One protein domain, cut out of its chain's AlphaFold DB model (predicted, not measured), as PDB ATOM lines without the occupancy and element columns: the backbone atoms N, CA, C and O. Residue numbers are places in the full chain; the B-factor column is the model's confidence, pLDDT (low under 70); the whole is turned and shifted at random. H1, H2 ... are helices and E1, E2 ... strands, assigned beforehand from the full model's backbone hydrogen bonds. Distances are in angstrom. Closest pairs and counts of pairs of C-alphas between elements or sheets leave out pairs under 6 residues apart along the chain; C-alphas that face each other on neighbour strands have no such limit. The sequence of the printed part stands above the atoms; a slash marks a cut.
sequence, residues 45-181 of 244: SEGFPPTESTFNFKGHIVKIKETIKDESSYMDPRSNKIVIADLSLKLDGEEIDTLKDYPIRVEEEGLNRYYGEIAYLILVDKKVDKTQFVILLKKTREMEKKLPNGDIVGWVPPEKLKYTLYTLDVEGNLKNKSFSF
ATOM      1  N   SER A  45     208.840 213.472 270.776       91.44
ATOM      2  CA  SER A  45     207.491 212.953 270.977       91.44
ATOM      3  C   SER A  45     206.923 212.416 269.663       91.44
ATOM      4  O   SER A  45     206.641 213.183 268.740       91.44
ATOM      5  N   GLU A  46     206.741 211.099 269.585       83.44
ATOM      6  CA  GLU A  46     206.199 210.404 268.404       83.44
ATOM      7  C   GLU A  46     204.659 210.364 268.392       83.44
ATOM      8  O   GLU A  46     204.041 209.964 267.404       83.44
ATOM      9  N   GLY A  47     204.016 210.797 269.482       82.44
ATOM     10  CA  GLY A  47     202.563 210.796 269.654       82.44
ATOM     11  C   GLY A  47     201.991 209.410 269.965       82.44
ATOM     12  O   GLY A  47     201.329 209.251 270.990       82.44
ATOM     13  N   PHE A  48     202.249 208.402 269.126       84.50
ATOM     14  CA  PHE A  48     201.844 207.017 269.386       84.50
ATOM     15  C   PHE A  48     202.884 205.999 268.870       84.50
ATOM     16  O   PHE A  48     203.174 206.007 267.671       84.50
ATOM     17  N   PRO A  49     203.382 205.074 269.715       88.25
ATOM     18  CA  PRO A  49     203.105 204.955 271.152       88.25
ATOM     19  C   PRO A  49     203.611 206.179 271.948       88.25
ATOM     20  O   PRO A  49     204.491 206.889 271.464       88.25
ATOM     21  N   PRO A  50     203.056 206.465 273.143       90.69
ATOM     22  CA  PRO A  50     203.499 207.601 273.946       90.69
ATOM     23  C   PRO A  50     204.991 207.515 274.281       90.69
ATOM     24  O   PRO A  50     205.478 206.496 274.768       90.69
ATOM     25  N   THR A  51     205.721 208.602 274.041       93.44
ATOM     26  CA  THR A  51     207.142 208.697 274.385       93.44
ATOM     27  C   THR A  51     207.306 209.036 275.862       93.44
ATOM     28  O   THR A  51     206.667 209.970 276.344       93.44
ATOM     29  N   GLU A  52     208.182 208.331 276.582       94.12
ATOM     30  CA  GLU A  52     208.456 208.608 277.997       94.12
ATOM     31  C   GLU A  52     208.863 210.073 278.243       94.12
ATOM     32  O   GLU A  52     209.597 210.682 277.467       94.12
ATOM     33  N   SER A  53     208.424 210.641 279.372       91.88
ATOM     34  CA  SER A  53     208.796 212.002 279.787       91.88
ATOM     35  C   SER A  53     210.228 212.115 280.320       91.88
ATOM     36  O   SER A  53     210.711 213.221 280.572       91.88
ATOM     37  N   THR A  54     210.902 210.978 280.508       96.00
ATOM     38  CA  THR A  54     212.326 210.904 280.828       96.00
ATOM     39  C   THR A  54     213.094 210.576 279.558       96.00
ATOM     40  O   THR A  54     212.824 209.576 278.903       96.00
ATOM     41  N   PHE A  55     214.071 211.407 279.216       95.81
ATOM     42  CA  PHE A  55     214.880 211.249 278.018       95.81
ATOM     43  C   PHE A  55     216.364 211.188 278.378       95.81
ATOM     44  O   PHE A  55     216.866 212.029 279.124       95.81
ATOM     45  N   ASN A  56     217.071 210.194 277.838       96.62
ATOM     46  CA  ASN A  56     218.518 210.071 277.982       96.62
ATOM     47  C   ASN A  56     219.209 210.637 276.740       96.62
ATOM     48  O   ASN A  56     219.189 210.029 275.667       96.62
ATOM     49  N   PHE A  57     219.859 211.787 276.900       96.50
ATOM     50  CA  PHE A  57     220.688 212.383 275.868       96.50
ATOM     51  C   PHE A  57     222.165 212.207 276.214       96.50
ATOM     52  O   PHE A  57     222.708 212.916 277.055       96.50
ATOM     53  N   LYS A  58     222.832 211.263 275.537       95.31
ATOM     54  CA  LYS A  58     224.287 211.040 275.649       95.31
ATOM     55  C   LYS A  58     224.782 210.828 277.092       95.31
ATOM     56  O   LYS A  58     225.898 211.204 277.418       95.31
ATOM     57  N   GLY A  59     223.980 210.171 277.930       95.31
ATOM     58  CA  GLY A  59     224.313 209.907 279.333       95.31
ATOM     59  C   GLY A  59     223.720 210.914 280.316       95.31
ATOM     60  O   GLY A  59     223.722 210.632 281.509       95.31
ATOM     61  N   HIS A  60     223.153 212.019 279.825       97.00
ATOM     62  CA  HIS A  60     222.442 213.001 280.636       97.00
ATOM     63  C   HIS A  60     220.945 212.707 280.655       97.00
ATOM     64  O   HIS A  60     220.315 212.524 279.608       97.00
ATOM     65  N   ILE A  61     220.364 212.664 281.848       97.50
ATOM     66  CA  ILE A  61     218.956 212.332 282.055       97.50
ATOM     67  C   ILE A  61     218.167 213.621 282.231       97.50
ATOM     68  O   ILE A  61     218.306 214.323 283.235       97.50
ATOM     69  N   VAL A  62     217.276 213.891 281.282       97.31
ATOM     70  CA  VAL A  62     216.307 214.983 281.363       97.31
ATOM     71  C   VAL A  62     214.945 214.412 281.713       97.31
ATOM     72  O   VAL A  62     214.511 213.434 281.111       97.31
ATOM     73  N   LYS A  63     214.259 215.004 282.691       96.94
ATOM     74  CA  LYS A  63     212.918 214.570 283.099       96.94
ATOM     75  C   LYS A  63     212.036 215.731 283.523       96.94
ATOM     76  O   LYS A  63     212.526 216.719 284.075       96.94
ATOM     77  N   ILE A  64     210.730 215.562 283.356       97.31
ATOM     78  CA  ILE A  64     209.716 216.413 283.985       97.31
ATOM     79  C   ILE A  64     209.214 215.730 285.255       97.31
ATOM     80  O   ILE A  64     208.791 214.576 285.229       97.31
ATOM     81  N   LYS A  65     209.267 216.439 286.386       96.50
ATOM     82  CA  LYS A  65     208.606 216.027 287.626       96.50
ATOM     83  C   LYS A  65     207.311 216.817 287.787       96.50
ATOM     84  O   LYS A  65     207.354 218.036 287.919       96.50
ATOM     85  N   GLU A  66     206.192 216.106 287.841       95.75
ATOM     86  CA  GLU A  66     204.872 216.675 288.118       95.75
ATOM     87  C   GLU A  66     204.645 216.812 289.630       95.75
ATOM     88  O   GLU A  66     204.982 215.916 290.408       95.75
ATOM     89  N   THR A  67     204.048 217.925 290.050       96.19
ATOM     90  CA  THR A  67     203.489 218.110 291.396       96.19
ATOM     91  C   THR A  67     202.071 218.656 291.260       96.19
ATOM     92  O   THR A  67     201.879 219.843 291.003       96.19
ATOM     93  N   ILE A  68     201.075 217.780 291.398       93.12
ATOM     94  CA  ILE A  68     199.656 218.149 291.312       93.12
ATOM     95  C   ILE A  68     199.293 218.997 292.534       93.12
ATOM     96  O   ILE A  68     199.565 218.601 293.667       93.12
ATOM     97  N   LYS A  69     198.709 220.176 292.299       79.94
ATOM     98  CA  LYS A  69     198.314 221.116 293.364       79.94
ATOM     99  C   LYS A  69     196.849 220.999 293.756       79.94
ATOM    100  O   LYS A  69     196.515 221.196 294.918       79.94
ATOM    101  N   ASP A  70     196.001 220.716 292.778       76.12
ATOM    102  CA  ASP A  70     194.562 220.572 292.936       76.12
ATOM    103  C   ASP A  70     194.116 219.375 292.095       76.12
ATOM    104  O   ASP A  70     194.504 219.258 290.934       76.12
ATOM    105  N   GLU A  71     193.338 218.473 292.686       78.19
ATOM    106  CA  GLU A  71     192.764 217.322 291.981       78.19
ATOM    107  C   GLU A  71     191.534 217.711 291.148       78.19
ATOM    108  O   GLU A  71     191.000 216.889 290.394       78.19
ATOM    109  N   SER A  72     191.074 218.963 291.260       87.00
ATOM    110  CA  SER A  72     190.036 219.485 290.387       87.00
ATOM    111  C   SER A  72     190.477 219.373 288.927       87.00
ATOM    112  O   SER A  72     191.598 219.705 288.534       87.00
ATOM    113  N   SER A  73     189.571 218.837 288.113       90.69
ATOM    114  CA  SER A  73     189.806 218.634 286.691       90.69
ATOM    115  C   SER A  73     188.733 219.312 285.861       90.69
ATOM    116  O   SER A  73     187.604 219.530 286.310       90.69
ATOM    117  N   TYR A  74     189.092 219.659 284.632       90.25
ATOM    118  CA  TYR A  74     188.163 220.188 283.645       90.25
ATOM    119  C   TYR A  74     188.446 219.582 282.273       90.25
ATOM    120  O   TYR A  74     189.525 219.054 282.030       90.25
ATOM    121  N   MET A  75     187.462 219.658 281.380       91.25
ATOM    122  CA  MET A  75     187.635 219.262 279.985       91.25
ATOM    123  C   MET A  75     188.072 220.468 279.155       91.25
ATOM    124  O   MET A  75     187.425 221.523 279.208       91.25
ATOM    125  N   ASP A  76     189.154 220.315 278.395       90.94
ATOM    126  CA  ASP A  76     189.592 221.321 277.426       90.94
ATOM    127  C   ASP A  76     188.680 221.327 276.170       90.94
ATOM    128  O   ASP A  76     187.787 220.480 276.022       90.94
ATOM    129  N   PRO A  77     188.863 222.265 275.222       89.69
ATOM    130  CA  PRO A  77     188.074 222.307 273.988       89.69
ATOM    131  C   PRO A  77     188.207 221.077 273.085       89.69
ATOM    132  O   PRO A  77     187.344 220.854 272.234       89.69
ATOM    133  N   ARG A  78     189.262 220.278 273.272       89.06
ATOM    134  CA  ARG A  78     189.541 219.030 272.553       89.06
ATOM    135  C   ARG A  78     189.077 217.795 273.334       89.06
ATOM    136  O   ARG A  78     189.342 216.683 272.900       89.06
ATOM    137  N   SER A  79     188.324 217.988 274.425       91.12
ATOM    138  CA  SER A  79     187.808 216.925 275.299       91.12
ATOM    139  C   SER A  79     188.886 216.125 276.031       91.12
ATOM    140  O   SER A  79     188.625 215.008 276.465       91.12
ATOM    141  N   ASN A  80     190.070 216.709 276.224       92.81
ATOM    142  CA  ASN A  80     191.075 216.152 277.119       92.81
ATOM    143  C   ASN A  80     190.725 216.495 278.563       92.81
ATOM    144  O   ASN A  80     190.407 217.648 278.877       92.81
ATOM    145  N   LYS A  81     190.866 215.518 279.459       93.94
ATOM    146  CA  LYS A  81     190.782 215.754 280.899       93.94
ATOM    147  C   LYS A  81     192.064 216.417 281.404       93.94
ATOM    148  O   LYS A  81     193.146 215.831 281.331       93.94
ATOM    149  N   ILE A  82     191.933 217.628 281.939       94.50
ATOM    150  CA  ILE A  82     193.042 218.466 282.398       94.50
ATOM    151  C   ILE A  82     193.064 218.578 283.919       94.50
ATOM    152  O   ILE A  82     192.020 218.788 284.534       94.50
ATOM    153  N   VAL A  83     194.260 218.506 284.502       94.81
ATOM    154  CA  VAL A  83     194.565 218.863 285.900       94.81
ATOM    155  C   VAL A  83     195.659 219.932 285.920       94.81
ATOM    156  O   VAL A  83     196.413 220.065 284.955       94.81
ATOM    157  N   ILE A  84     195.736 220.717 286.996       94.31
ATOM    158  CA  ILE A  84     196.764 221.744 287.177       94.31
ATOM    159  C   ILE A  84     197.911 221.213 288.047       94.31
ATOM    160  O   ILE A  84     197.706 220.764 289.180       94.31
ATOM    161  N   ALA A  85     199.134 221.302 287.528       95.56
ATOM    162  CA  ALA A  85     200.342 220.848 288.207       95.56
ATOM    163  C   ALA A  85     201.505 221.834 288.041       95.56
ATOM    164  O   ALA A  85     201.594 222.570 287.059       95.56
ATOM    165  N   ASP A  86     202.433 221.811 288.992       96.75
ATOM    166  CA  ASP A  86     203.767 222.363 288.782       96.75
ATOM    167  C   ASP A  86     204.624 221.330 288.036       96.75
ATOM    168  O   ASP A  86     204.643 220.151 288.401       96.75
ATOM    169  N   LEU A  87     205.335 221.770 286.997       97.25
ATOM    170  CA  LEU A  87     206.211 220.939 286.173       97.25
ATOM    171  C   LEU A  87     207.655 221.388 286.363       97.25
ATOM    172  O   LEU A  87     208.065 222.430 285.847       97.25
ATOM    173  N   SER A  88     208.431 220.600 287.099       97.75
ATOM    174  CA  SER A  88     209.852 220.860 287.330       97.75
ATOM    175  C   SER A  88     210.691 220.123 286.294       97.75
ATOM    176  O   SER A  88     210.722 218.889 286.273       97.75
ATOM    177  N   LEU A  89     211.392 220.876 285.451       98.00
ATOM    178  CA  LEU A  89     212.387 220.349 284.531       98.00
ATOM    179  C   LEU A  89     213.655 220.019 285.319       98.00
ATOM    180  O   LEU A  89     214.212 220.876 286.011       98.00
ATOM    181  N   LYS A  90     214.118 218.774 285.206       98.12
ATOM    182  CA  LYS A  90     215.322 218.295 285.882       98.12
ATOM    183  C   LYS A  90     216.340 217.749 284.895       98.12
ATOM    184  O   LYS A  90     215.963 217.006 283.992       98.12
ATOM    185  N   LEU A  91     217.607 218.073 285.125       97.75
ATOM    186  CA  LEU A  91     218.774 217.545 284.420       97.75
ATOM    187  C   LEU A  91     219.664 216.844 285.447       97.75
ATOM    188  O   LEU A  91     220.025 217.443 286.454       97.75
ATOM    189  N   ASP A  92     219.943 215.557 285.241       96.81
ATOM    190  CA  ASP A  92     220.792 214.734 286.117       96.81
ATOM    191  C   ASP A  92     220.386 214.767 287.606       96.81
ATOM    192  O   ASP A  92     221.183 214.587 288.520       96.81
ATOM    193  N   GLY A  93     219.087 214.963 287.855       96.12
ATOM    194  CA  GLY A  93     218.495 215.024 289.194       96.12
ATOM    195  C   GLY A  93     218.355 216.436 289.767       96.12
ATOM    196  O   GLY A  93     217.482 216.639 290.621       96.12
ATOM    197  N   GLU A  94     219.108 217.405 289.254       96.81
ATOM    198  CA  GLU A  94     219.024 218.814 289.639       96.81
ATOM    199  C   GLU A  94     217.854 219.506 288.940       96.81
ATOM    200  O   GLU A  94     217.550 219.236 287.781       96.81
ATOM    201  N   GLU A  95     217.158 220.384 289.657       97.69
ATOM    202  CA  GLU A  95     216.070 221.182 289.090       97.69
ATOM    203  C   GLU A  95     216.635 222.413 288.384       97.69
ATOM    204  O   GLU A  95     217.324 223.221 289.001       97.69
ATOM    205  N   ILE A  96     216.332 222.549 287.092       97.12
ATOM    206  CA  ILE A  96     216.868 223.616 286.234       97.12
ATOM    207  C   ILE A  96     215.828 224.679 285.882       97.12
ATOM    208  O   ILE A  96     216.190 225.814 285.566       97.12
ATOM    209  N   ASP A  97     214.542 224.329 285.929       97.94
ATOM    210  CA  ASP A  97     213.431 225.252 285.716       97.94
ATOM    211  C   ASP A  97     212.128 224.661 286.261       97.94
ATOM    212  O   ASP A  97     211.992 223.443 286.370       97.94
ATOM    213  N   THR A  98     211.145 225.516 286.537       97.38
ATOM    214  CA  THR A  98     209.811 225.098 286.968       97.38
ATOM    215  C   THR A  98     208.730 225.936 286.286       97.38
ATOM    216  O   THR A  98     208.734 227.169 286.328       97.38
ATOM    217  N   LEU A  99     207.763 225.253 285.675       97.06
ATOM    218  CA  LEU A  99     206.513 225.825 285.185       97.06
ATOM    219  C   LEU A  99     205.450 225.680 286.275       97.06
ATOM    220  O   LEU A  99     205.118 224.567 286.669       97.06
ATOM    221  N   LYS A 100     204.940 226.800 286.796       95.75
ATOM    222  CA  LYS A 100     203.968 226.793 287.899       95.75
ATOM    223  C   LYS A 100     202.533 226.836 287.400       95.75
ATOM    224  O   LYS A 100     202.205 227.689 286.574       95.75
ATOM    225  N   ASP A 101     201.691 225.980 287.969       94.44
ATOM    226  CA  ASP A 101     200.252 225.905 287.714       94.44
ATOM    227  C   ASP A 101     199.897 225.666 286.232       94.44
ATOM    228  O   ASP A 101     199.030 226.354 285.693       94.44
ATOM    229  N   TYR A 102     200.564 224.723 285.562       95.12
ATOM    230  CA  TYR A 102     200.339 224.401 284.148       95.12
ATOM    231  C   TYR A 102     199.306 223.284 283.951       95.12
ATOM    232  O   TYR A 102     199.201 222.392 284.798       95.12
ATOM    233  N   PRO A 103     198.551 223.312 282.837       93.75
ATOM    234  CA  PRO A 103     197.638 222.233 282.487       93.75
ATOM    235  C   PRO A 103     198.404 220.974 282.058       93.75
ATOM    236  O   PRO A 103     199.325 221.047 281.246       93.75
ATOM    237  N   ILE A 104     197.982 219.814 282.559       95.19
ATOM    238  CA  ILE A 104     198.441 218.496 282.099       95.19
ATOM    239  C   ILE A 104     197.263 217.616 281.693       95.19
ATOM    240  O   ILE A 104     196.221 217.628 282.352       95.19
ATOM    241  N   ARG A 105     197.434 216.823 280.632       95.12
ATOM    242  CA  ARG A 105     196.435 215.841 280.184       95.12
ATOM    243  C   ARG A 105     196.593 214.556 280.986       95.12
ATOM    244  O   ARG A 105     197.557 213.826 280.789       95.12
ATOM    245  N   VAL A 106     195.674 214.278 281.907       94.50
ATOM    246  CA  VAL A 106     195.860 213.167 282.863       94.50
ATOM    247  C   VAL A 106     195.621 211.783 282.270       94.50
ATOM    248  O   VAL A 106     196.121 210.811 282.829       94.50
ATOM    249  N   GLU A 107     194.879 211.707 281.166       94.38
ATOM    250  CA  GLU A 107     194.586 210.467 280.429       94.38
ATOM    251  C   GLU A 107     195.673 210.115 279.403       94.38
ATOM    252  O   GLU A 107     195.675 209.015 278.863       94.38
ATOM    253  N   GLU A 108     196.611 211.032 279.158       95.19
ATOM    254  CA  GLU A 108     197.776 210.808 278.304       95.19
ATOM    255  C   GLU A 108     198.964 210.279 279.121       95.19
ATOM    256  O   GLU A 108     199.045 210.438 280.347       95.19
ATOM    257  N   GLU A 109     199.941 209.708 278.420       94.75
ATOM    258  CA  GLU A 109     201.174 209.184 279.006       94.75
ATOM    259  C   GLU A 109     202.412 209.926 278.486       94.75
ATOM    260  O   GLU A 109     202.410 210.524 277.407       94.75
ATOM    261  N   GLY A 110     203.482 209.906 279.283       95.00
ATOM    262  CA  GLY A 110     204.773 210.463 278.891       95.00
ATOM    263  C   GLY A 110     204.711 211.935 278.462       95.00
ATOM    264  O   GLY A 110     204.108 212.763 279.145       95.00
ATOM    265  N   LEU A 111     205.351 212.277 277.342       95.25
ATOM    266  CA  LEU A 111     205.417 213.649 276.822       95.25
ATOM    267  C   LEU A 111     204.082 214.174 276.277       95.25
ATOM    268  O   LEU A 111     203.877 215.389 276.268       95.25
ATOM    269  N   ASN A 112     203.149 213.301 275.881       95.19
ATOM    270  CA  ASN A 112     201.836 213.724 275.378       95.19
ATOM    271  C   ASN A 112     201.035 214.498 276.434       95.19
ATOM    272  O   ASN A 112     200.231 215.372 276.096       95.19
ATOM    273  N   ARG A 113     201.308 214.233 277.720       95.94
ATOM    274  CA  ARG A 113     200.711 214.936 278.865       95.94
ATOM    275  C   ARG A 113     200.954 216.442 278.834       95.94
ATOM    276  O   ARG A 113     200.116 217.187 279.338       95.94
ATOM    277  N   TYR A 114     202.068 216.877 278.240       95.50
ATOM    278  CA  TYR A 114     202.526 218.273 278.199       95.50
ATOM    279  C   TYR A 114     202.422 218.901 276.805       95.50
ATOM    280  O   TYR A 114     203.045 219.934 276.544       95.50
ATOM    281  N   TYR A 115     201.679 218.273 275.892       93.69
ATOM    282  CA  TYR A 115     201.518 218.760 274.527       93.69
ATOM    283  C   TYR A 115     201.092 220.233 274.506       93.69
ATOM    284  O   TYR A 115     200.098 220.605 275.133       93.69
ATOM    285  N   GLY A 116     201.801 221.052 273.728       93.56
ATOM    286  CA  GLY A 116     201.563 222.494 273.633       93.56
ATOM    287  C   GLY A 116     202.341 223.333 274.648       93.56
ATOM    288  O   GLY A 116     202.503 224.532 274.427       93.56
ATOM    289  N   GLU A 117     202.870 222.719 275.708       96.00
ATOM    290  CA  GLU A 117     203.533 223.416 276.817       96.00
ATOM    291  C   GLU A 117     205.032 223.096 276.906       96.00
ATOM    292  O   GLU A 117     205.849 223.991 277.141       96.00
ATOM    293  N   ILE A 118     205.410 221.833 276.682       97.44
ATOM    294  CA  ILE A 118     206.801 221.362 276.714       97.44
ATOM    295  C   ILE A 118     207.090 220.547 275.455       97.44
ATOM    296  O   ILE A 118     206.308 219.672 275.090       97.44
ATOM    297  N   ALA A 119     208.242 220.784 274.827       97.75
ATOM    298  CA  ALA A 119     208.719 219.956 273.722       97.75
ATOM    299  C   ALA A 119     210.185 219.566 273.876       97.75
ATOM    300  O   ALA A 119     211.028 220.382 274.254       97.75
ATOM    301  N   TYR A 120     210.472 218.310 273.539       98.06
ATOM    302  CA  TYR A 120     211.808 217.727 273.484       98.06
ATOM    303  C   TYR A 120     212.188 217.531 272.021       98.06
ATOM    304  O   TYR A 120     211.467 216.876 271.270       98.06
ATOM    305  N   LEU A 121     213.309 218.112 271.603       98.44
ATOM    306  CA  LEU A 121     213.747 218.127 270.212       98.44
ATOM    307  C   LEU A 121     215.217 217.718 270.109       98.44
ATOM    308  O   LEU A 121     216.052 218.135 270.910       98.44
ATOM    309  N   ILE A 122     215.560 216.965 269.070       98.38
ATOM    310  CA  ILE A 122     216.944 216.781 268.634       98.38
ATOM    311  C   ILE A 122     217.221 217.776 267.513       98.38
ATOM    312  O   ILE A 122     216.534 217.778 266.490       98.38
ATOM    313  N   LEU A 123     218.234 218.614 267.711       98.38
ATOM    314  CA  LEU A 123     218.724 219.576 266.733       98.38
ATOM    315  C   LEU A 123     220.087 219.116 266.218       98.38
ATOM    316  O   LEU A 123     221.034 218.991 266.989       98.38
ATOM    317  N   VAL A 124     220.197 218.911 264.909       98.38
ATOM    318  CA  VAL A 124     221.477 218.687 264.231       98.38
ATOM    319  C   VAL A 124     221.791 219.903 263.372       98.38
ATOM    320  O   VAL A 124     221.072 220.173 262.408       98.38
ATOM    321  N   ASP A 125     222.860 220.622 263.703       97.62
ATOM    322  CA  ASP A 125     223.478 221.613 262.825       97.62
ATOM    323  C   ASP A 125     224.336 220.883 261.787       97.62
ATOM    324  O   ASP A 125     225.406 220.354 262.092       97.62
ATOM    325  N   LYS A 126     223.848 220.853 260.546       97.44
ATOM    326  CA  LYS A 126     224.469 220.154 259.413       97.44
ATOM    327  C   LYS A 126     225.751 220.830 258.935       97.44
ATOM    328  O   LYS A 126     226.533 220.203 258.229       97.44
ATOM    329  N   LYS A 127     225.970 222.106 259.272       94.81
ATOM    330  CA  LYS A 127     227.157 222.854 258.840       94.81
ATOM    331  C   LYS A 127     228.388 222.464 259.650       94.81
ATOM    332  O   LYS A 127     229.480 222.404 259.093       94.81
ATOM    333  N   VAL A 128     228.215 222.258 260.953       94.94
ATOM    334  CA  VAL A 128     229.308 221.924 261.885       94.94
ATOM    335  C   VAL A 128     229.194 220.511 262.467       94.94
ATOM    336  O   VAL A 128     229.941 220.179 263.379       94.94
ATOM    337  N   ASP A 129     228.261 219.708 261.951       93.94
ATOM    338  CA  ASP A 129     227.926 218.355 262.418       93.94
ATOM    339  C   ASP A 129     227.716 218.275 263.941       93.94
ATOM    340  O   ASP A 129     228.178 217.371 264.637       93.94
ATOM    341  N   LYS A 130     227.027 219.285 264.488       96.19
ATOM    342  CA  LYS A 130     226.776 219.389 265.928       96.19
ATOM    343  C   LYS A 130     225.370 218.912 266.248       96.19
ATOM    344  O   LYS A 130     224.396 219.510 265.804       96.19
ATOM    345  N   THR A 131     225.266 217.879 267.081       97.75
ATOM    346  CA  THR A 131     223.985 217.421 267.638       97.75
ATOM    347  C   THR A 131     223.771 218.012 269.026       97.75
ATOM    348  O   THR A 131     224.672 217.992 269.863       97.75
ATOM    349  N   GLN A 132     222.575 218.530 269.279       98.12
ATOM    350  CA  GLN A 132     222.167 219.094 270.558       98.12
ATOM    351  C   GLN A 132     220.760 218.621 270.906       98.12
ATOM    352  O   GLN A 132     219.925 218.406 270.024       98.12
ATOM    353  N   PHE A 133     220.491 218.499 272.198       98.50
ATOM    354  CA  PHE A 133     219.146 218.298 272.706       98.50
ATOM    355  C   PHE A 133     218.548 219.642 273.103       98.50
ATOM    356  O   PHE A 133     219.170 220.431 273.814       98.50
ATOM    357  N   VAL A 134     217.352 219.922 272.605       98.56
ATOM    358  CA  VAL A 134     216.637 221.172 272.824       98.56
ATOM    359  C   VAL A 134     215.371 220.884 273.615       98.56
ATOM    360  O   VAL A 134     214.583 220.015 273.250       98.56
ATOM    361  N   ILE A 135     215.167 221.650 274.682       98.56
ATOM    362  CA  ILE A 135     213.939 221.626 275.474       98.56
ATOM    363  C   ILE A 135     213.290 222.996 275.336       98.56
ATOM    364  O   ILE A 135     213.886 224.017 275.689       98.56
ATOM    365  N   LEU A 136     212.072 223.021 274.814       98.38
ATOM    366  CA  LEU A 136     211.247 224.218 274.755       98.38
ATOM    367  C   LEU A 136     210.241 224.187 275.890       98.38
ATOM    368  O   LEU A 136     209.490 223.223 276.022       98.38
ATOM    369  N   LEU A 137     210.213 225.264 276.665       98.38
ATOM    370  CA  LEU A 137     209.200 225.509 277.679       98.38
ATOM    371  C   LEU A 137     208.400 226.741 277.282       98.38
ATOM    372  O   LEU A 137     208.956 227.839 277.173       98.38
ATOM    373  N   LYS A 138     207.092 226.588 277.117       97.75
ATOM    374  CA  LYS A 138     206.175 227.717 277.036       97.75
ATOM    375  C   LYS A 138     206.001 228.296 278.438       97.75
ATOM    376  O   LYS A 138     205.655 227.597 279.379       97.75
ATOM    377  N   LYS A 139     206.341 229.575 278.592       97.50
ATOM    378  CA  LYS A 139     206.309 230.323 279.861       97.50
ATOM    379  C   LYS A 139     205.014 231.092 280.069       97.50
ATOM    380  O   LYS A 139     204.740 231.543 281.183       97.50
ATOM    381  N   THR A 140     204.229 231.246 279.011       96.25
ATOM    382  CA  THR A 140     202.894 231.821 279.087       96.25
ATOM    383  C   THR A 140     201.879 230.707 279.265       96.25
ATOM    384  O   THR A 140     201.679 229.903 278.363       96.25
ATOM    385  N   ARG A 141     201.219 230.695 280.422       91.62
ATOM    386  CA  ARG A 141     200.175 229.725 280.742       91.62
ATOM    387  C   ARG A 141     198.883 230.042 279.993       91.62
ATOM    388  O   ARG A 141     198.343 231.139 280.150       91.62
ATOM    389  N   GLU A 142     198.348 229.043 279.305       89.69
ATOM    390  CA  GLU A 142     197.009 229.062 278.711       89.69
ATOM    391  C   GLU A 142     196.138 228.013 279.414       89.69
ATOM    392  O   GLU A 142     196.597 226.920 279.725       89.69
ATOM    393  N   MET A 143     194.899 228.366 279.752       88.19
ATOM    394  CA  MET A 143     193.957 227.465 280.434       88.19
ATOM    395  C   MET A 143     192.670 227.423 279.631       88.19
ATOM    396  O   MET A 143     191.664 228.038 279.995       88.19
ATOM    397  N   GLU A 144     192.748 226.774 278.477       86.62
ATOM    398  CA  GLU A 144     191.646 226.747 277.536       86.62
ATOM    399  C   GLU A 144     190.457 225.969 278.088       86.62
ATOM    400  O   GLU A 144     190.574 224.797 278.437       86.62
ATOM    401  N   LYS A 145     189.279 226.594 278.115       85.50
ATOM    402  CA  LYS A 145     188.049 225.937 278.566       85.50
ATOM    403  C   LYS A 145     186.916 226.198 277.594       85.50
ATOM    404  O   LYS A 145     186.676 227.344 277.213       85.50
ATOM    405  N   LYS A 146     186.186 225.135 277.251       85.38
ATOM    406  CA  LYS A 146     184.933 225.235 276.500       85.38
ATOM    407  C   LYS A 146     183.781 225.565 277.449       85.38
ATOM    408  O   LYS A 146     183.549 224.861 278.433       85.38
ATOM    409  N   LEU A 147     183.080 226.653 277.169       86.38
ATOM    410  CA  LEU A 147     181.903 227.100 277.903       86.38
ATOM    411  C   LEU A 147     180.639 226.352 277.432       86.38
ATOM    412  O   LEU A 147     180.615 225.827 276.316       86.38
ATOM    413  N   PRO A 148     179.557 226.315 278.241       88.06
ATOM    414  CA  PRO A 148     178.311 225.633 277.869       88.06
ATOM    415  C   PRO A 148     177.657 226.151 276.580       88.06
ATOM    416  O   PRO A 148     176.957 225.405 275.904       88.06
ATOM    417  N   ASN A 149     177.890 227.419 276.229       88.88
ATOM    418  CA  ASN A 149     177.400 228.039 274.995       88.88
ATOM    419  C   ASN A 149     178.261 227.710 273.757       88.88
ATOM    420  O   ASN A 149     177.919 228.137 272.660       88.88
ATOM    421  N   GLY A 150     179.354 226.956 273.922       84.75
ATOM    422  CA  GLY A 150     180.285 226.586 272.855       84.75
ATOM    423  C   GLY A 150     181.516 227.487 272.729       84.75
ATOM    424  O   GLY A 150     182.451 227.090 272.034       84.75
ATOM    425  N   ASP A 151     181.556 228.632 273.417       86.38
ATOM    426  CA  ASP A 151     182.691 229.558 273.373       86.38
ATOM    427  C   ASP A 151     183.936 228.966 274.043       86.38
ATOM    428  O   ASP A 151     183.841 228.141 274.956       86.38
ATOM    429  N   ILE A 152     185.117 229.419 273.622       87.12
ATOM    430  CA  ILE A 152     186.395 229.017 274.214       87.12
ATOM    431  C   ILE A 152     187.037 230.230 274.890       87.12
ATOM    432  O   ILE A 152     187.191 231.286 274.279       87.12
ATOM    433  N   VAL A 153     187.432 230.074 276.152       89.19
ATOM    434  CA  VAL A 153     188.160 231.088 276.937       89.19
ATOM    435  C   VAL A 153     189.561 230.598 277.288       89.19
ATOM    436  O   VAL A 153     189.832 229.412 277.159       89.19
ATOM    437  N   GLY A 154     190.432 231.490 277.768       85.69
ATOM    438  CA  GLY A 154     191.758 231.126 278.295       85.69
ATOM    439  C   GLY A 154     192.906 231.178 277.286       85.69
ATOM    440  O   GLY A 154     194.048 230.944 277.675       85.69
ATOM    441  N   TRP A 155     192.599 231.542 276.040       86.38
ATOM    442  CA  TRP A 155     193.564 231.853 274.990       86.38
ATOM    443  C   TRP A 155     194.333 233.138 275.281       86.38
ATOM    444  O   TRP A 155     193.764 234.137 275.740       86.38
ATOM    445  N   VAL A 156     195.620 233.132 274.954       90.75
ATOM    446  CA  VAL A 156     196.492 234.297 275.061       90.75
ATOM    447  C   VAL A 156     196.920 234.742 273.657       90.75
ATOM    448  O   VAL A 156     197.333 233.910 272.853       90.75
ATOM    449  N   PRO A 157     196.845 236.049 273.331       91.25
ATOM    450  CA  PRO A 157     197.325 236.551 272.047       91.25
ATOM    451  C   PRO A 157     198.782 236.134 271.780       91.25
ATOM    452  O   PRO A 157     199.592 236.225 272.714       91.25
ATOM    453  N   PRO A 158     199.141 235.729 270.543       89.62
ATOM    454  CA  PRO A 158     200.479 235.240 270.217       89.62
ATOM    455  C   PRO A 158     201.602 236.176 270.673       89.62
ATOM    456  O   PRO A 158     202.615 235.725 271.193       89.62
ATOM    457  N   GLU A 159     201.399 237.491 270.596       90.69
ATOM    458  CA  GLU A 159     202.386 238.517 270.961       90.69
ATOM    459  C   GLU A 159     202.750 238.505 272.454       90.69
ATOM    460  O   GLU A 159     203.777 239.051 272.856       90.69
ATOM    461  N   LYS A 160     201.917 237.884 273.296       95.38
ATOM    462  CA  LYS A 160     202.154 237.722 274.736       95.38
ATOM    463  C   LYS A 160     202.750 236.359 275.087       95.38
ATOM    464  O   LYS A 160     203.061 236.124 276.261       95.38
ATOM    465  N   LEU A 161     202.904 235.457 274.118       96.75
ATOM    466  CA  LEU A 161     203.529 234.163 274.350       96.75
ATOM    467  C   LEU A 161     205.030 234.349 274.595       96.75
ATOM    468  O   LEU A 161     205.727 235.084 273.890       96.75
ATOM    469  N   LYS A 162     205.517 233.698 275.646       98.12
ATOM    470  CA  LYS A 162     206.912 233.710 276.075       98.12
ATOM    471  C   LYS A 162     207.403 232.285 276.172       98.12
ATOM    472  O   LYS A 162     206.647 231.394 276.553       98.12
ATOM    473  N   TYR A 163     208.681 232.104 275.892       98.44
ATOM    474  CA  TYR A 163     209.320 230.803 275.847       98.44
ATOM    475  C   TYR A 163     210.690 230.860 276.506       98.44
ATOM    476  O   TYR A 163     211.360 231.898 276.502       98.44
ATOM    477  N   THR A 164     211.125 229.718 277.020       98.56
ATOM    478  CA  THR A 164     212.520 229.471 277.373       98.56
ATOM    479  C   THR A 164     212.995 228.254 276.602       98.56
ATOM    480  O   THR A 164     212.384 227.189 276.654       98.56
ATOM    481  N   LEU A 165     214.084 228.438 275.865       98.62
ATOM    482  CA  LEU A 165     214.778 227.388 275.143       98.62
ATOM    483  C   LEU A 165     216.009 226.992 275.942       98.62
ATOM    484  O   LEU A 165     216.864 227.832 276.214       98.62
ATOM    485  N   TYR A 166     216.095 225.715 276.284       98.62
ATOM    486  CA  TYR A 166     217.290 225.088 276.818       98.62
ATOM    487  C   TYR A 166     217.963 224.282 275.715       98.62
ATOM    488  O   TYR A 166     217.297 223.620 274.923       98.62
ATOM    489  N   THR A 167     219.285 224.339 275.654       98.25
ATOM    490  CA  THR A 167     220.094 223.563 274.718       98.25
ATOM    491  C   THR A 167     221.197 222.866 275.485       98.25
ATOM    492  O   THR A 167     222.041 223.527 276.088       98.25
ATOM    493  N   LEU A 168     221.176 221.543 275.435       98.25
ATOM    494  CA  LEU A 168     222.159 220.654 276.024       98.25
ATOM    495  C   LEU A 168     223.042 220.106 274.900       98.25
ATOM    496  O   LEU A 168     222.534 219.536 273.929       98.25
ATOM    497  N   ASP A 169     224.350 220.331 274.979       96.75
ATOM    498  CA  ASP A 169     225.301 219.675 274.077       96.75
ATOM    499  C   ASP A 169     225.747 218.303 274.597       96.75
ATOM    500  O   ASP A 169     225.308 217.842 275.649       96.75
ATOM    501  N   VAL A 170     226.542 217.598 273.790       95.06
ATOM    502  CA  VAL A 170     226.931 216.207 274.062       95.06
ATOM    503  C   VAL A 170     227.883 216.085 275.250       95.06
ATOM    504  O   VAL A 170     228.005 215.002 275.811       95.06
ATOM    505  N   GLU A 171     228.543 217.180 275.626       95.19
ATOM    506  CA  GLU A 171     229.408 217.285 276.799       95.19
ATOM    507  C   GLU A 171     228.637 217.629 278.085       95.19
ATOM    508  O   GLU A 171     229.239 217.693 279.156       95.19
ATOM    509  N   GLY A 172     227.327 217.879 277.987       93.94
ATOM    510  CA  GLY A 172     226.479 218.211 279.129       93.94
ATOM    511  C   GLY A 172     226.384 219.704 279.441       93.94
ATOM    512  O   GLY A 172     225.793 220.082 280.454       93.94
ATOM    513  N   ASN A 173     226.919 220.590 278.592       96.31
ATOM    514  CA  ASN A 173     226.789 222.026 278.815       96.31
ATOM    515  C   ASN A 173     225.372 222.482 278.472       96.31
ATOM    516  O   ASN A 173     224.926 222.421 277.321       96.31
ATOM    517  N   LEU A 174     224.686 223.012 279.480       97.56
ATOM    518  CA  LEU A 174     223.354 223.570 279.339       97.56
ATOM    519  C   LEU A 174     223.430 225.080 279.090       97.56
ATOM    520  O   LEU A 174     223.942 225.843 279.910       97.56
ATOM    521  N   LYS A 175     222.867 225.531 277.971       97.88
ATOM    522  CA  LYS A 175     222.610 226.952 277.698       97.88
ATOM    523  C   LYS A 175     221.115 227.200 277.707       97.88
ATOM    524  O   LYS A 175     220.350 226.342 277.280       97.88
ATOM    525  N   ASN A 176     220.700 228.381 278.148       97.56
ATOM    526  CA  ASN A 176     219.308 228.797 278.055       97.56
ATOM    527  C   ASN A 176     219.178 230.171 277.395       97.56
ATOM    528  O   ASN A 176     220.098 230.991 277.432       97.56
ATOM    529  N   LYS A 177     218.031 230.395 276.756       98.31
ATOM    530  CA  LYS A 177     217.639 231.678 276.177       98.31
ATOM    531  C   LYS A 177     216.129 231.834 276.301       98.31
ATOM    532  O   LYS A 177     215.369 231.028 275.766       98.31
ATOM    533  N   SER A 178     215.703 232.893 276.976       98.25
ATOM    534  CA  SER A 178     214.297 233.298 277.020       98.25
ATOM    535  C   SER A 178     213.992 234.275 275.891       98.25
ATOM    536  O   SER A 178     214.831 235.110 275.549       98.25
ATOM    537  N   PHE A 179     212.807 234.164 275.302       98.25
ATOM    538  CA  PHE A 179     212.368 235.030 274.210       98.25
ATOM    539  C   PHE A 179     210.843 235.155 274.186       98.25
ATOM    540  O   PHE A 179     210.120 234.299 274.704       98.25
ATOM    541  N   SER A 180     210.349 236.244 273.606       97.50
ATOM    542  CA  SER A 180     208.929 236.406 273.294       97.50
ATOM    543  C   SER A 180     208.635 235.922 271.877       97.50
ATOM    544  O   SER A 180     209.522 235.880 271.023       97.50
ATOM    545  N   PHE A 181     207.376 235.595 271.601       95.94
ATOM    546  CA  PHE A 181     206.926 235.218 270.264       95.94
ATOM    547  C   PHE A 181     207.308 236.260 269.208       95.94
ATOM    548  O   PHE A 181     207.773 235.895 268.135       95.94
TER     549      PHE A 181
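AT A GLANCE: This is residues 45 to 181 of the 244 residues of an uncharacterized protein of Viridibacillus arenosi FSL R5-213 (UniProt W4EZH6). Two strongly twisted four-strand sheets, E1 to E4 and E5 to E8, lie partly face to face as a sandwich, with the short helix H1 beside the strands of the first. At one end of the long axis the E6 to E7 link reaches out to Asn 149. The printed part has 137 residues, in the order E1 E2 E3 E4 H1 E5 E6 E7 E8, and is mostly strand; both sheets are antiparallel, ordered E1-E2-E3-E4 and E5-E6-E7-E8. It is compact, with a radius of gyration of the C-alphas of 16.0 A, and elongated, spanning 54 by 30 by 27 A.

IN THESE COORDINATES: E1, residues 54 to 57, begins at C-alpha 54 (212.326, 210.904, 280.828). E2, residues 60 to 75, is 35.4 A long and bends by 99 degrees at residue 72; E3, residues 81 to 91, is 28.3 A; E4, residues 94 to 105, is 24.7 A. H1 is residues 110 to 114. E5 is residues 118 to 125, E6 130 to 138, 24.8 A long, E7 162 to 168, and E8 174 to 180, ending at C-alpha 180 (208.929, 236.406, 273.294).

HOW THE PARTS SIT: Each sheet is a meander, each strand the antiparallel neighbour of the one before. N and O pairs within hydrogen-bond range include N 55 and O 62, 2.8 A, for E1 and E2; N 65 and O 88, 2.9 A, for E2 and E3; N 87 and O 99, 2.8 A, for E3 and E4; N 121 and O 134, 2.8 A, for E5 and E6; N 135 and O 166, 2.9 A, for E6 and E7; and N 165 and O 177, 2.9 A, for E7 and E8. The sheets' strands stand at 28 degrees; the closest C-alphas of E1 and E6, Phe 57 and Phe 133, are 6.9 A apart. H1 is at the first sheet's level, at a height of 2.2 A, and only grazes the second with residues 111 to 114. In H1, 0 of 1 O i to N i+4 pairs and 2 of 2 O i to N i+3 pairs are within range.

THE WHOLE: The C-alphas farthest apart, Val 128 and Asn 149, are 53.9 A apart. The printed part has no cut. The E6 to E7 link, 23 residues, is long; the others are tight. No printed residue is under 70 in pLDDT.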